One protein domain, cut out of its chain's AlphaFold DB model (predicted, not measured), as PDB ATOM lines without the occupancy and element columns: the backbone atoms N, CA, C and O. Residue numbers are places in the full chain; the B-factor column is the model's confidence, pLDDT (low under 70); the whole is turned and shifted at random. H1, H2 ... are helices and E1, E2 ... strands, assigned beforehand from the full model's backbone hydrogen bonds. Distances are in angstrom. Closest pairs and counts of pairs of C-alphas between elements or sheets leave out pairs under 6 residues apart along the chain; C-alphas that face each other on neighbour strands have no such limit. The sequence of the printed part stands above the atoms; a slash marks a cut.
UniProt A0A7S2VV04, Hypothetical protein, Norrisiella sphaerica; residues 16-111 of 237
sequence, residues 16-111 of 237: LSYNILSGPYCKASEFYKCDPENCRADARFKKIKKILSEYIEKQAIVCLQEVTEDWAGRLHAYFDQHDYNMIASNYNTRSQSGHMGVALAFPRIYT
ATOM      1  N   LEU A  16      14.574  95.754   1.319       98.38
ATOM      2  CA  LEU A  16      13.845  96.886   0.759       98.38
ATOM      3  C   LEU A  16      13.696  97.966   1.833       98.38
ATOM      4  O   LEU A  16      13.224  97.686   2.929       98.38
ATOM      5  N   SER A  17      14.035  99.212   1.509       98.12
ATOM      6  CA  SER A  17      13.701 100.380   2.330       98.12
ATOM      7  C   SER A  17      12.862 101.342   1.503       98.12
ATOM      8  O   SER A  17      13.308 101.774   0.439       98.12
ATOM      9  N   TYR A  18      11.645 101.647   1.953       98.00
ATOM     10  CA  TYR A  18      10.701 102.426   1.161       98.00
ATOM     11  C   TYR A  18       9.794 103.314   2.016       98.00
ATOM     12  O   TYR A  18       9.127 102.860   2.945       98.00
ATOM     13  N   ASN A  19       9.718 104.591   1.651       96.81
ATOM     14  CA  ASN A  19       8.807 105.548   2.264       96.81
ATOM     15  C   ASN A  19       7.485 105.557   1.486       96.81
ATOM     16  O   ASN A  19       7.469 105.837   0.289       96.81
ATOM     17  N   ILE A  20       6.381 105.246   2.168       94.69
ATOM     18  CA  ILE A  20       5.066 105.073   1.534       94.69
ATOM     19  C   ILE A  20       4.223 106.356   1.472       94.69
ATOM     20  O   ILE A  20       3.146 106.337   0.866       94.69
ATOM     21  N   LEU A  21       4.695 107.457   2.075       91.88
ATOM     22  CA  LEU A  21       4.019 108.758   2.113       91.88
ATOM     23  C   LEU A  21       2.538 108.621   2.511       91.88
ATOM     24  O   LEU A  21       1.627 108.805   1.700       91.88
ATOM     25  N   SER A  22       2.259 108.184   3.734       79.56
ATOM     26  CA  SER A  22       0.888 107.879   4.172       79.56
ATOM     27  C   SER A  22      -0.083 109.070   4.100       79.56
ATOM     28  O   SER A  22       0.294 110.237   3.993       79.56
ATOM     29  N   GLY A  23      -1.381 108.740   4.114       76.62
ATOM     30  CA  GLY A  23      -2.536 109.604   3.822       76.62
ATOM     31  C   GLY A  23      -2.407 111.110   4.113       76.62
ATOM     32  O   GLY A  23      -2.531 111.891   3.168       76.62
ATOM     33  N   PRO A  24      -2.159 111.541   5.364       80.69
ATOM     34  CA  PRO A  24      -2.204 112.956   5.744       80.69
ATOM     35  C   PRO A  24      -1.186 113.854   5.020       80.69
ATOM     36  O   PRO A  24      -1.373 115.072   4.998       80.69
ATOM     37  N   TYR A  25      -0.159 113.267   4.398       80.62
ATOM     38  CA  TYR A  25       0.918 113.967   3.691       80.62
ATOM     39  C   TYR A  25       0.810 113.876   2.169       80.62
ATOM     40  O   TYR A  25       1.678 114.369   1.462       80.62
ATOM     41  N   CYS A  26      -0.238 113.238   1.644       88.69
ATOM     42  CA  CYS A  26      -0.447 113.082   0.208       88.69
ATOM     43  C   CYS A  26      -1.725 113.806  -0.226       88.69
ATOM     44  O   CYS A  26      -2.706 113.189  -0.641       88.69
ATOM     45  N   LYS A  27      -1.737 115.134  -0.079       89.19
ATOM     46  CA  LYS A  27      -2.867 115.968  -0.508       89.19
ATOM     47  C   LYS A  27      -2.674 116.409  -1.949       89.19
ATOM     48  O   LYS A  27      -1.632 116.959  -2.284       89.19
ATOM     49  N   ALA A  28      -3.703 116.274  -2.781       91.12
ATOM     50  CA  ALA A  28      -3.640 116.703  -4.181       91.12
ATOM     51  C   ALA A  28      -3.213 118.180  -4.345       91.12
ATOM     52  O   ALA A  28      -2.488 118.511  -5.276       91.12
ATOM     53  N   SER A  29      -3.579 119.049  -3.394       91.50
ATOM     54  CA  SER A  29      -3.166 120.459  -3.366       91.50
ATOM     55  C   SER A  29      -1.654 120.667  -3.224       91.50
ATOM     56  O   SER A  29      -1.130 121.682  -3.667       91.50
ATOM     57  N   GLU A  30      -0.951 119.729  -2.587       91.25
ATOM     58  CA  GLU A  30       0.500 119.781  -2.377       91.25
ATOM     59  C   GLU A  30       1.259 119.156  -3.568       91.25
ATOM     60  O   GLU A  30       2.405 119.515  -3.833       91.25
ATOM     61  N   PHE A  31       0.600 118.286  -4.348       93.00
ATOM     62  CA  PHE A  31       1.167 117.580  -5.504       93.00
ATOM     63  C   PHE A  31       0.514 118.011  -6.827       93.00
ATOM     64  O   PHE A  31      -0.023 117.186  -7.556       93.00
ATOM     65  N   TYR A  32       0.615 119.294  -7.187       93.25
ATOM     66  CA  TYR A  32      -0.049 119.875  -8.371       93.25
ATOM     67  C   TYR A  32       0.330 119.246  -9.729       93.25
ATOM     68  O   TYR A  32      -0.401 119.400 -10.703       93.25
ATOM     69  N   LYS A  33       1.477 118.558  -9.818       95.88
ATOM     70  CA  LYS A  33       1.895 117.808 -11.022       95.88
ATOM     71  C   LYS A  33       1.360 116.376 -11.060       95.88
ATOM     72  O   LYS A  33       1.558 115.680 -12.052       95.88
ATOM     73  N   CYS A  34       0.771 115.907  -9.967       92.88
ATOM     74  CA  CYS A  34       0.214 114.573  -9.847       92.88
ATOM     75  C   CYS A  34      -1.281 114.630 -10.153       92.88
ATOM     76  O   CYS A  34      -1.974 115.540  -9.701       92.88
ATOM     77  N   ASP A  35      -1.783 113.633 -10.877       94.50
ATOM     78  CA  ASP A  35      -3.224 113.416 -10.971       94.50
ATOM     79  C   ASP A  35      -3.807 113.265  -9.545       94.50
ATOM     80  O   ASP A  35      -3.316 112.425  -8.777       94.50
ATOM     81  N   PRO A  36      -4.825 114.054  -9.153       94.00
ATOM     82  CA  PRO A  36      -5.456 113.953  -7.840       94.00
ATOM     83  C   PRO A  36      -5.914 112.537  -7.470       94.00
ATOM     84  O   PRO A  36      -5.809 112.148  -6.303       94.00
ATOM     85  N   GLU A  37      -6.340 111.722  -8.442       93.19
ATOM     86  CA  GLU A  37      -6.745 110.336  -8.186       93.19
ATOM     87  C   GLU A  37      -5.569 109.473  -7.712       93.19
ATOM     88  O   GLU A  37      -5.736 108.570  -6.888       93.19
ATOM     89  N   ASN A  38      -4.345 109.798  -8.138       92.25
ATOM     90  CA  ASN A  38      -3.134 109.136  -7.660       92.25
ATOM     91  C   ASN A  38      -2.762 109.524  -6.225       92.25
ATOM     92  O   ASN A  38      -1.921 108.846  -5.643       92.25
ATOM     93  N   CYS A  39      -3.367 110.561  -5.639       92.31
ATOM     94  CA  CYS A  39      -3.158 110.922  -4.234       92.31
ATOM     95  C   CYS A  39      -4.063 110.115  -3.283       92.31
ATOM     96  O   CYS A  39      -3.755 109.972  -2.094       92.31
ATOM     97  N   ARG A  40      -5.151 109.519  -3.796       92.19
ATOM     98  CA  ARG A  40      -6.118 108.754  -2.993       92.19
ATOM     99  C   ARG A  40      -5.466 107.530  -2.357       92.19
ATOM    100  O   ARG A  40      -4.827 106.726  -3.036       92.19
ATOM    101  N   ALA A  41      -5.676 107.362  -1.050       91.62
ATOM    102  CA  ALA A  41      -5.016 106.326  -0.255       91.62
ATOM    103  C   ALA A  41      -5.189 104.915  -0.845       91.62
ATOM    104  O   ALA A  41      -4.211 104.182  -0.958       91.62
ATOM    105  N   ASP A  42      -6.389 104.555  -1.306       93.06
ATOM    106  CA  ASP A  42      -6.646 103.227  -1.877       93.06
ATOM    107  C   ASP A  42      -5.980 102.993  -3.228       93.06
ATOM    108  O   ASP A  42      -5.458 101.905  -3.481       93.06
ATOM    109  N   ALA A  43      -5.960 104.010  -4.092       93.44
ATOM    110  CA  ALA A  43      -5.264 103.934  -5.369       93.44
ATOM    111  C   ALA A  43      -3.756 103.742  -5.145       93.44
ATOM    112  O   ALA A  43      -3.131 102.888  -5.780       93.44
ATOM    113  N   ARG A  44      -3.181 104.469  -4.179       94.56
ATOM    114  CA  ARG A  44      -1.767 104.332  -3.802       94.56
ATOM    115  C   ARG A  44      -1.465 102.992  -3.160       94.56
ATOM    116  O   ARG A  44      -0.489 102.355  -3.542       94.56
ATOM    117  N   PHE A  45      -2.317 102.528  -2.253       94.81
ATOM    118  CA  PHE A  45      -2.136 101.241  -1.593       94.81
ATOM    119  C   PHE A  45      -2.083 100.092  -2.609       94.81
ATOM    120  O   PHE A  45      -1.222  99.222  -2.509       94.81
ATOM    121  N   LYS A  46      -2.930 100.116  -3.650       95.62
ATOM    122  CA  LYS A  46      -2.864  99.142  -4.757       95.62
ATOM    123  C   LYS A  46      -1.503  99.149  -5.463       95.62
ATOM    124  O   LYS A  46      -0.954  98.080  -5.713       95.62
ATOM    125  N   LYS A  47      -0.947 100.329  -5.753       95.38
ATOM    126  CA  LYS A  47       0.377 100.463  -6.388       95.38
ATOM    127  C   LYS A  47       1.504  99.996  -5.469       95.38
ATOM    128  O   LYS A  47       2.406  99.304  -5.920       95.38
ATOM    129  N   ILE A  48       1.426 100.325  -4.183       96.25
ATOM    130  CA  ILE A  48       2.429  99.922  -3.195       96.25
ATOM    131  C   ILE A  48       2.436  98.410  -3.021       96.25
ATOM    132  O   ILE A  48       3.511  97.828  -3.039       96.25
ATOM    133  N   LYS A  49       1.275  97.746  -2.978       97.12
ATOM    134  CA  LYS A  49       1.229  96.275  -2.986       97.12
ATOM    135  C   LYS A  49       1.963  95.673  -4.182       97.12
ATOM    136  O   LYS A  49       2.700  94.720  -3.992       97.12
ATOM    137  N   LYS A  50       1.811  96.254  -5.377       97.25
ATOM    138  CA  LYS A  50       2.528  95.795  -6.577       97.25
ATOM    139  C   LYS A  50       4.047  95.938  -6.435       97.25
ATOM    140  O   LYS A  50       4.774  95.040  -6.826       97.25
ATOM    141  N   ILE A  51       4.523  97.041  -5.857       97.31
ATOM    142  CA  ILE A  51       5.954  97.196  -5.558       97.31
ATOM    143  C   ILE A  51       6.374  96.125  -4.550       97.31
ATOM    144  O   ILE A  51       7.342  95.416  -4.776       97.31
ATOM    145  N   LEU A  52       5.634  95.977  -3.450       98.00
ATOM    146  CA  LEU A  52       5.976  95.047  -2.377       98.00
ATOM    147  C   LEU A  52       5.960  93.582  -2.828       98.00
ATOM    148  O   LEU A  52       6.820  92.832  -2.382       98.00
ATOM    149  N   SER A  53       5.033  93.172  -3.702       97.88
ATOM    150  CA  SER A  53       4.937  91.782  -4.169       97.88
ATOM    151  C   SER A  53       6.225  91.314  -4.846       97.88
ATOM    152  O   SER A  53       6.703  90.231  -4.534       97.88
ATOM    153  N   GLU A  54       6.862  92.167  -5.657       97.38
ATOM    154  CA  GLU A  54       8.134  91.846  -6.330       97.38
ATOM    155  C   GLU A  54       9.282  91.548  -5.346       97.38
ATOM    156  O   GLU A  54      10.220  90.818  -5.669       97.38
ATOM    157  N   TYR A  55       9.235  92.125  -4.141       98.00
ATOM    158  CA  TYR A  55      10.240  91.910  -3.096       98.00
ATOM    159  C   TYR A  55       9.845  90.798  -2.124       98.00
ATOM    160  O   TYR A  55      10.722  90.110  -1.604       98.00
ATOM    161  N   ILE A  56       8.546  90.588  -1.912       97.88
ATOM    162  CA  ILE A  56       8.015  89.453  -1.150       97.88
ATOM    163  C   ILE A  56       8.358  88.136  -1.855       97.88
ATOM    164  O   ILE A  56       8.832  87.208  -1.206       97.88
ATOM    165  N   GLU A  57       8.225  88.076  -3.184       96.75
ATOM    166  CA  GLU A  57       8.634  86.914  -3.994       96.75
ATOM    167  C   GLU A  57      10.120  86.564  -3.815       96.75
ATOM    168  O   GLU A  57      10.513  85.403  -3.901       96.75
ATOM    169  N   LYS A  58      10.952  87.566  -3.512       96.56
ATOM    170  CA  LYS A  58      12.392  87.418  -3.252       96.56
ATOM    171  C   LYS A  58      12.720  87.193  -1.775       96.56
ATOM    172  O   LYS A  58      13.890  87.262  -1.404       96.56
ATOM    173  N   GLN A  59      11.710  86.989  -0.929       97.38
ATOM    174  CA  GLN A  59      11.853  86.854   0.521       97.38
ATOM    175  C   GLN A  59      12.631  88.019   1.165       97.38
ATOM    176  O   GLN A  59      13.368  87.843   2.135       97.38
ATOM    177  N   ALA A  60      12.485  89.233   0.623       98.19
ATOM    178  CA  ALA A  60      13.192  90.401   1.128       98.19
ATOM    179  C   ALA A  60      12.701  90.809   2.521       98.19
ATOM    180  O   ALA A  60      11.508  90.726   2.816       98.19
ATOM    181  N   ILE A  61      13.597  91.350   3.344       98.44
ATOM    182  CA  ILE A  61      13.231  92.109   4.545       98.44
ATOM    183  C   ILE A  61      12.763  93.495   4.095       98.44
ATOM    184  O   ILE A  61      13.454  94.167   3.332       98.44
ATOM    185  N   VAL A  62      11.603  93.944   4.563       98.62
ATOM    186  CA  VAL A  62      10.973  95.192   4.129       98.62
ATOM    187  C   VAL A  62      10.911  96.193   5.279       98.62
ATOM    188  O   VAL A  62      10.261  95.963   6.294       98.62
ATOM    189  N   CYS A  63      11.538  97.346   5.087       98.50
ATOM    190  CA  CYS A  63      11.558  98.475   6.007       98.50
ATOM    191  C   CYS A  63      10.718  99.615   5.424       98.50
ATOM    192  O   CYS A  63      11.082 100.198   4.402       98.50
ATOM    193  N   LEU A  64       9.612  99.962   6.077       97.88
ATOM    194  CA  LEU A  64       8.704 101.015   5.631       97.88
ATOM    195  C   LEU A  64       8.781 102.242   6.533       97.88
ATOM    196  O   LEU A  64       8.747 102.129   7.761       97.88
ATOM    197  N   GLN A  65       8.845 103.421   5.916       95.94
ATOM    198  CA  GLN A  65       8.720 104.704   6.607       95.94
ATOM    199  C   GLN A  65       7.413 105.402   6.254       95.94
ATOM    200  O   GLN A  65       6.788 105.119   5.236       95.94
ATOM    201  N   GLU A  66       7.039 106.341   7.117       94.62
ATOM    202  CA  GLU A  66       5.794 107.093   7.036       94.62
ATOM    203  C   GLU A  66       4.553 106.205   7.036       94.62
ATOM    204  O   GLU A  66       3.633 106.404   6.249       94.62
ATOM    205  N   VAL A  67       4.508 105.223   7.934       95.19
ATOM    206  CA  VAL A  67       3.360 104.326   8.093       95.19
ATOM    207  C   VAL A  67       2.399 104.907   9.123       95.19
ATOM    208  O   VAL A  67       2.754 105.016  10.292       95.19
ATOM    209  N   THR A  68       1.197 105.298   8.711       94.38
ATOM    210  CA  THR A  68       0.101 105.675   9.621       94.38
ATOM    211  C   THR A  68      -0.597 104.448  10.191       94.38
ATOM    212  O   THR A  68      -0.425 103.340   9.689       94.38
ATOM    213  N   GLU A  69      -1.391 104.634  11.240       92.94
ATOM    214  CA  GLU A  69      -2.105 103.548  11.924       92.94
ATOM    215  C   GLU A  69      -3.081 102.791  11.000       92.94
ATOM    216  O   GLU A  69      -3.097 101.561  10.974       92.94
ATOM    217  N   ASP A  70      -3.825 103.511  10.155       92.62
ATOM    218  CA  ASP A  70      -4.743 102.924   9.170       92.62
ATOM    219  C   ASP A  70      -4.003 102.091   8.108       92.62
ATOM    220  O   ASP A  70      -4.447 101.006   7.721       92.62
ATOM    221  N   TRP A  71      -2.834 102.558   7.662       95.06
ATOM    222  CA  TRP A  71      -1.976 101.805   6.749       95.06
ATOM    223  C   TRP A  71      -1.323 100.611   7.437       95.06
ATOM    224  O   TRP A  71      -1.218  99.557   6.814       95.06
ATOM    225  N   ALA A  72      -0.925 100.740   8.705       96.00
ATOM    226  CA  ALA A  72      -0.342  99.648   9.475       96.00
ATOM    227  C   ALA A  72      -1.303  98.455   9.542       96.00
ATOM    228  O   ALA A  72      -0.895  97.345   9.216       96.00
ATOM    229  N   GLY A  73      -2.586  98.680   9.850       96.00
ATOM    230  CA  GLY A  73      -3.591  97.609   9.870       96.00
ATOM    231  C   GLY A  73      -3.726  96.882   8.524       96.00
ATOM    232  O   GLY A  73      -3.721  95.652   8.468       96.00
ATOM    233  N   ARG A  74      -3.763  97.632   7.413       96.75
ATOM    234  CA  ARG A  74      -3.836  97.054   6.057       96.75
ATOM    235  C   ARG A  74      -2.571  96.284   5.681       96.75
ATOM    236  O   ARG A  74      -2.658  95.249   5.023       96.75
ATOM    237  N   LEU A  75      -1.404  96.806   6.055       97.88
ATOM    238  CA  LEU A  75      -0.112  96.179   5.788       97.88
ATOM    239  C   LEU A  75       0.063  94.907   6.620       97.88
ATOM    240  O   LEU A  75       0.521  93.918   6.067       97.88
ATOM    241  N   HIS A  76      -0.368  94.896   7.885       98.31
ATOM    242  CA  HIS A  76      -0.363  93.692   8.717       98.31
ATOM    243  C   HIS A  76      -1.140  92.557   8.049       98.31
ATOM    244  O   HIS A  76      -0.589  91.475   7.875       98.31
ATOM    245  N   ALA A  77      -2.372  92.823   7.602       98.25
ATOM    246  CA  ALA A  77      -3.171  91.828   6.887       98.25
ATOM    247  C   ALA A  77      -2.503  91.374   5.577       98.25
ATOM    248  O   ALA A  77      -2.497  90.188   5.263       98.25
ATOM    249  N   TYR A  78      -1.918  92.306   4.817       98.31
ATOM    250  CA  TYR A  78      -1.240  91.982   3.562       98.31
ATOM    251  C   TYR A  78       0.002  91.104   3.770       98.31
ATOM    252  O   TYR A  78       0.151  90.108   3.074       98.31
ATOM    253  N   PHE A  79       0.881  91.441   4.715       98.56
ATOM    254  CA  PHE A  79       2.089  90.659   4.987       98.56
ATOM    255  C   PHE A  79       1.772  89.299   5.617       98.56
ATOM    256  O   PHE A  79       2.401  88.310   5.254       98.56
ATOM    257  N   ASP A  80       0.766  89.218   6.491       98.44
ATOM    258  CA  ASP A  80       0.347  87.945   7.084       98.44
ATOM    259  C   ASP A  80      -0.110  86.932   6.017       98.44
ATOM    260  O   ASP A  80       0.311  85.779   6.039       98.44
ATOM    261  N   GLN A  81      -0.855  87.399   5.006       98.25
ATOM    262  CA  GLN A  81      -1.280  86.599   3.844       98.25
ATOM    263  C   GLN A  81      -0.127  86.085   2.965       98.25
ATOM    264  O   GLN A  81      -0.365  85.251   2.095       98.25
ATOM    265  N   HIS A  82       1.093  86.594   3.150       98.31
ATOM    266  CA  HIS A  82       2.271  86.236   2.355       98.31
ATOM    267  C   HIS A  82       3.374  85.596   3.208       98.31
ATOM    268  O   HIS A  82       4.542  85.669   2.842       98.31
ATOM    269  N   ASP A  83       3.028  84.998   4.353       98.31
ATOM    270  CA  ASP A  83       3.973  84.342   5.266       98.31
ATOM    271  C   ASP A  83       5.062  85.276   5.816       98.31
ATOM    272  O   ASP A  83       6.214  84.884   6.029       98.31
ATOM    273  N   TYR A  84       4.699  86.532   6.079       98.62
ATOM    274  CA  TYR A  84       5.566  87.512   6.725       98.62
ATOM    275  C   TYR A  84       5.080  87.844   8.134       98.62
ATOM    276  O   TYR A  84       3.889  87.971   8.403       98.62
ATOM    277  N   ASN A  85       6.035  88.070   9.030       98.25
ATOM    278  CA  ASN A  85       5.792  88.778  10.276       98.25
ATOM    279  C   ASN A  85       6.007  90.273  10.032       98.25
ATOM    280  O   ASN A  85       6.961  90.658   9.359       98.25
ATOM    281  N   MET A  86       5.162  91.121  10.616       98.19
ATOM    282  CA  MET A  86       5.322  92.573  10.574       98.19
ATOM    283  C   MET A  86       5.304  93.146  11.988       98.19
ATOM    284  O   MET A  86       4.517  92.730  12.834       98.19
ATOM    285  N   ILE A  87       6.164  94.130  12.224       97.81
ATOM    286  CA  ILE A  87       6.240  94.926  13.443       97.81
ATOM    287  C   ILE A  87       6.062  96.385  13.041       97.81
ATOM    288  O   ILE A  87       6.831  96.896  12.227       97.81
ATOM    289  N   ALA A  88       5.085  97.071  13.627       96.00
ATOM    290  CA  ALA A  88       4.868  98.499  13.428       96.00
ATOM    291  C   ALA A  88       5.159  99.284  14.716       96.00
ATOM    292  O   ALA A  88       4.903  98.814  15.822       96.00
ATOM    293  N   SER A  89       5.702 100.493  14.570       94.12
ATOM    294  CA  SER A  89       5.918 101.440  15.665       94.12
ATOM    295  C   SER A  89       5.449 102.822  15.252       94.12
ATOM    296  O   SER A  89       6.157 103.562  14.568       94.12
ATOM    297  N   ASN A  90       4.245 103.164  15.688       89.56
ATOM    298  CA  ASN A  90       3.572 104.431  15.438       89.56
ATOM    299  C   ASN A  90       3.916 105.423  16.559       89.56
ATOM    300  O   ASN A  90       3.213 105.543  17.559       89.56
ATOM    301  N   TYR A  91       5.069 106.090  16.445       83.62
ATOM    302  CA  TYR A  91       5.618 106.913  17.533       83.62
ATOM    303  C   TYR A  91       5.117 108.362  17.553       83.62
ATOM    304  O   TYR A  91       5.358 109.073  18.535       83.62
ATOM    305  N   ASN A  92       4.470 108.845  16.489       79.69
ATOM    306  CA  ASN A  92       3.944 110.205  16.461       79.69
ATOM    307  C   ASN A  92       2.624 110.289  17.242       79.69
ATOM    308  O   ASN A  92       1.635 109.647  16.908       79.69
ATOM    309  N   THR A  93       2.582 111.112  18.288       79.50
ATOM    310  CA  THR A  93       1.381 111.275  19.123       79.50
ATOM    311  C   THR A  93       0.370 112.263  18.542       79.50
ATOM    312  O   THR A  93      -0.727 112.399  19.077       79.50
ATOM    313  N   ARG A  94       0.710 112.975  17.458       80.12
ATOM    314  CA  ARG A  94      -0.181 113.969  16.849       80.12
ATOM    315  C   ARG A  94      -1.192 113.294  15.928       80.12
ATOM    316  O   ARG A  94      -0.803 112.744  14.898       80.12
ATOM    317  N   SER A  95      -2.479 113.450  16.226       77.12
ATOM    318  CA  SER A  95      -3.588 112.947  15.398       77.12
ATOM    319  C   SER A  95      -3.529 113.439  13.946       77.12
ATOM    320  O   SER A  95      -3.790 112.678  13.024       77.12
ATOM    321  N   GLN A  96      -3.075 114.677  13.720       78.19
ATOM    322  CA  GLN A  96      -2.886 115.264  12.381       78.19
ATOM    323  C   GLN A  96      -1.907 114.482  11.490       78.19
ATOM    324  O   GLN A  96      -1.953 114.608  10.272       78.19
ATOM    325  N   SER A  97      -1.015 113.692  12.092       77.44
ATOM    326  CA  SER A  97      -0.074 112.833  11.367       77.44
ATOM    327  C   SER A  97      -0.607 111.424  11.110       77.44
ATOM    328  O   SER A  97       0.128 110.621  10.550       77.44
ATOM    329  N   GLY A  98      -1.823 111.096  11.569       81.00
ATOM    330  CA  GLY A  98      -2.369 109.732  11.558       81.00
ATOM    331  C   GLY A  98      -1.530 108.741  12.373       81.00
ATOM    332  O   GLY A  98      -1.396 107.579  11.994       81.00
ATOM    333  N   HIS A  99      -0.897 109.230  13.443       87.69
ATOM    334  CA  HIS A  99       0.033 108.466  14.272       87.69
ATOM    335  C   HIS A  99       1.175 107.826  13.474       87.69
ATOM    336  O   HIS A  99       1.505 106.660  13.641       87.69
ATOM    337  N   MET A 100       1.797 108.586  12.577       90.50
ATOM    338  CA  MET A 100       2.854 108.071  11.713       90.50
ATOM    339  C   MET A 100       4.028 107.443  12.487       90.50
ATOM    340  O   MET A 100       4.492 107.965  13.506       90.50
ATOM    341  N   GLY A 101       4.577 106.367  11.937       92.81
ATOM    342  CA  GLY A 101       5.894 105.879  12.296       92.81
ATOM    343  C   GLY A 101       6.502 104.978  11.230       92.81
ATOM    344  O   GLY A 101       6.535 105.336  10.051       92.81
ATOM    345  N   VAL A 102       7.039 103.841  11.659       95.56
ATOM    346  CA  VAL A 102       7.790 102.906  10.811       95.56
ATOM    347  C   VAL A 102       7.251 101.491  10.949       95.56
ATOM    348  O   VAL A 102       6.646 101.152  11.967       95.56
ATOM    349  N   ALA A 103       7.518 100.657   9.950       97.44
ATOM    350  CA  ALA A 103       7.269  99.229  10.035       97.44
ATOM    351  C   ALA A 103       8.436  98.405   9.493       97.44
ATOM    352  O   ALA A 103       9.145  98.828   8.582       97.44
ATOM    353  N   LEU A 104       8.607  97.216  10.054       98.31
ATOM    354  CA  LEU A 104       9.551  96.199   9.621       98.31
ATOM    355  C   LEU A 104       8.768  94.920   9.350       98.31
ATOM    356  O   LEU A 104       8.112  94.412  10.255       98.31
ATOM    357  N   ALA A 105       8.846  94.398   8.133       98.56
ATOM    358  CA  ALA A 105       8.286  93.108   7.773       98.56
ATOM    359  C   ALA A 105       9.393  92.160   7.306       98.56
ATOM    360  O   ALA A 105      10.323  92.570   6.614       98.56
ATOM    361  N   PHE A 106       9.312  90.893   7.694       98.56
ATOM    362  CA  PHE A 106      10.293  89.868   7.343       98.56
ATOM    363  C   PHE A 106       9.606  88.508   7.168       98.56
ATOM    364  O   PHE A 106       8.632  88.231   7.875       98.56
ATOM    365  N   PRO A 107      10.095  87.650   6.256       98.25
ATOM    366  CA  PRO A 107       9.487  86.342   6.046       98.25
ATOM    367  C   PRO A 107       9.610  85.458   7.292       98.25
ATOM    368  O   PRO A 107      10.593  85.539   8.031       98.25
ATOM    369  N   ARG A 108       8.626  84.578   7.511       97.94
ATOM    370  CA  ARG A 108       8.546  83.665   8.672       97.94
ATOM    371  C   ARG A 108       9.706  82.662   8.769       97.94
ATOM    372  O   ARG A 108       9.831  81.990   9.785       97.94
ATOM    373  N   ILE A 109      10.575  82.599   7.757       96.69
ATOM    374  CA  ILE A 109      11.858  81.877   7.808       96.69
ATOM    375  C   ILE A 109      12.847  82.496   8.810       96.69
ATOM    376  O   ILE A 109      13.784  81.827   9.236       96.69
ATOM    377  N   TYR A 110      12.657  83.768   9.174       96.94
ATOM    378  CA  TYR A 110      13.429  84.436  10.213       96.94
ATOM    379  C   TYR A 110      12.688  84.405  11.548       96.94
ATOM    380  O   TYR A 110      11.479  84.642  11.623       96.94
ATOM    381  N   THR A 111      13.453  84.216  12.621       97.12
ATOM    382  CA  THR A 111      12.956  84.297  13.994       97.12
ATOM    383  C   THR A 111      13.296  85.657  14.586       97.12
ATOM    384  O   THR A 111      14.446  86.095  14.558       97.12
TER     385      THR A 111
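AT A GLANCE: This is residues 16 to 111 of the 237 residues of the protein "Hypothetical protein" of Norrisiella sphaerica (UniProt A0A7S2VV04). A slab of two layers: a four-stranded sheet has H2 and H3 over one face, both running along the strands, while its other face bears no named helix. Beyond one end of the sheet, past the end of E1, lie the long stretch of residues 20 to 35 and the short helix H1. The printed part has 96 residues, with three named helices and four named strands in the order E1 H1 H2 E2 H3 E3 E4. The sheet's order is E1 E2 E4 E3, mixed, and the class is mixed, helices and strands. The whole is compact, with a radius of gyration of the C-alphas of 13.6 A and spans of 43 by 29 by 19 A.

IN THESE COORDINATES: In the sheet, E1 is residues 16 to 19, beginning at C-alpha 16 at (13.845, 96.886, 0.759). E2 is residues 61 to 67, 16.1 A from first to last C-alpha. E4 is residues 101 to 107, 20.8 A, ending at C-alpha 107 at (9.487, 86.342, 6.046). E3 is residues 84 to 89, 16.6 A. The longest helix, H2, is residues 41 to 56, 21.3 A, beginning at C-alpha 41 at (-5.016, 106.326, -0.255). H3 is residues 69 to 80, 16.5 A, and H1 is residues 36 to 39, 5.2 A.

HOW THE PARTS SIT: E1 and E2 are parallel at 6 degrees, with N 18 and O 63 at 2.9 A, within hydrogen-bond range. E2 and E4 are antiparallel at 160 degrees, with N 64 and O 103 at 2.8 A. E4 and E3, a hairpin, are antiparallel at 164 degrees, with N 87 and O 104 at 2.8 A. E1 and E3 are the edge strands. H2 and H3 are on the same face, two layers with helices on one face of a sheet. H3 lies over E4 and E3 at a height over the sheet of 8.6 A; the closest C-alphas of H3 and E3 are those of His 76 and Met 86, 6.1 A apart. H2 lies over E2 at a height of 9.9 A. H2 and H3 are near each other, with 13 pairs of C-alphas within 10 A. H1 is not on the sheet; it is close to H2 but not clearly touching, with the C-alphas of Asn 38 and Arg 44 closest at 6.3 A. E1, H1 H2 and E2 form a strand-helix-strand unit, two parallel neighbour strands with helices between, and E2, H3 and E3 a split one, with E4 between its strands; both crossovers are right-handed. In H3 every O i to N i+4 pair is within hydrogen-bond range, in H2 10 of 12, and H1 is too short for such a pair.

THE WHOLE: The two C-alphas farthest apart are those of Tyr 32 and Thr 111, 44.0 A. The printed part has no cut. The links from E1 to H1, 16 residues, and from E3 to E4, 11 residues, are long. The mean pLDDT of the printed part is 93.6, and no printed residue is under 70.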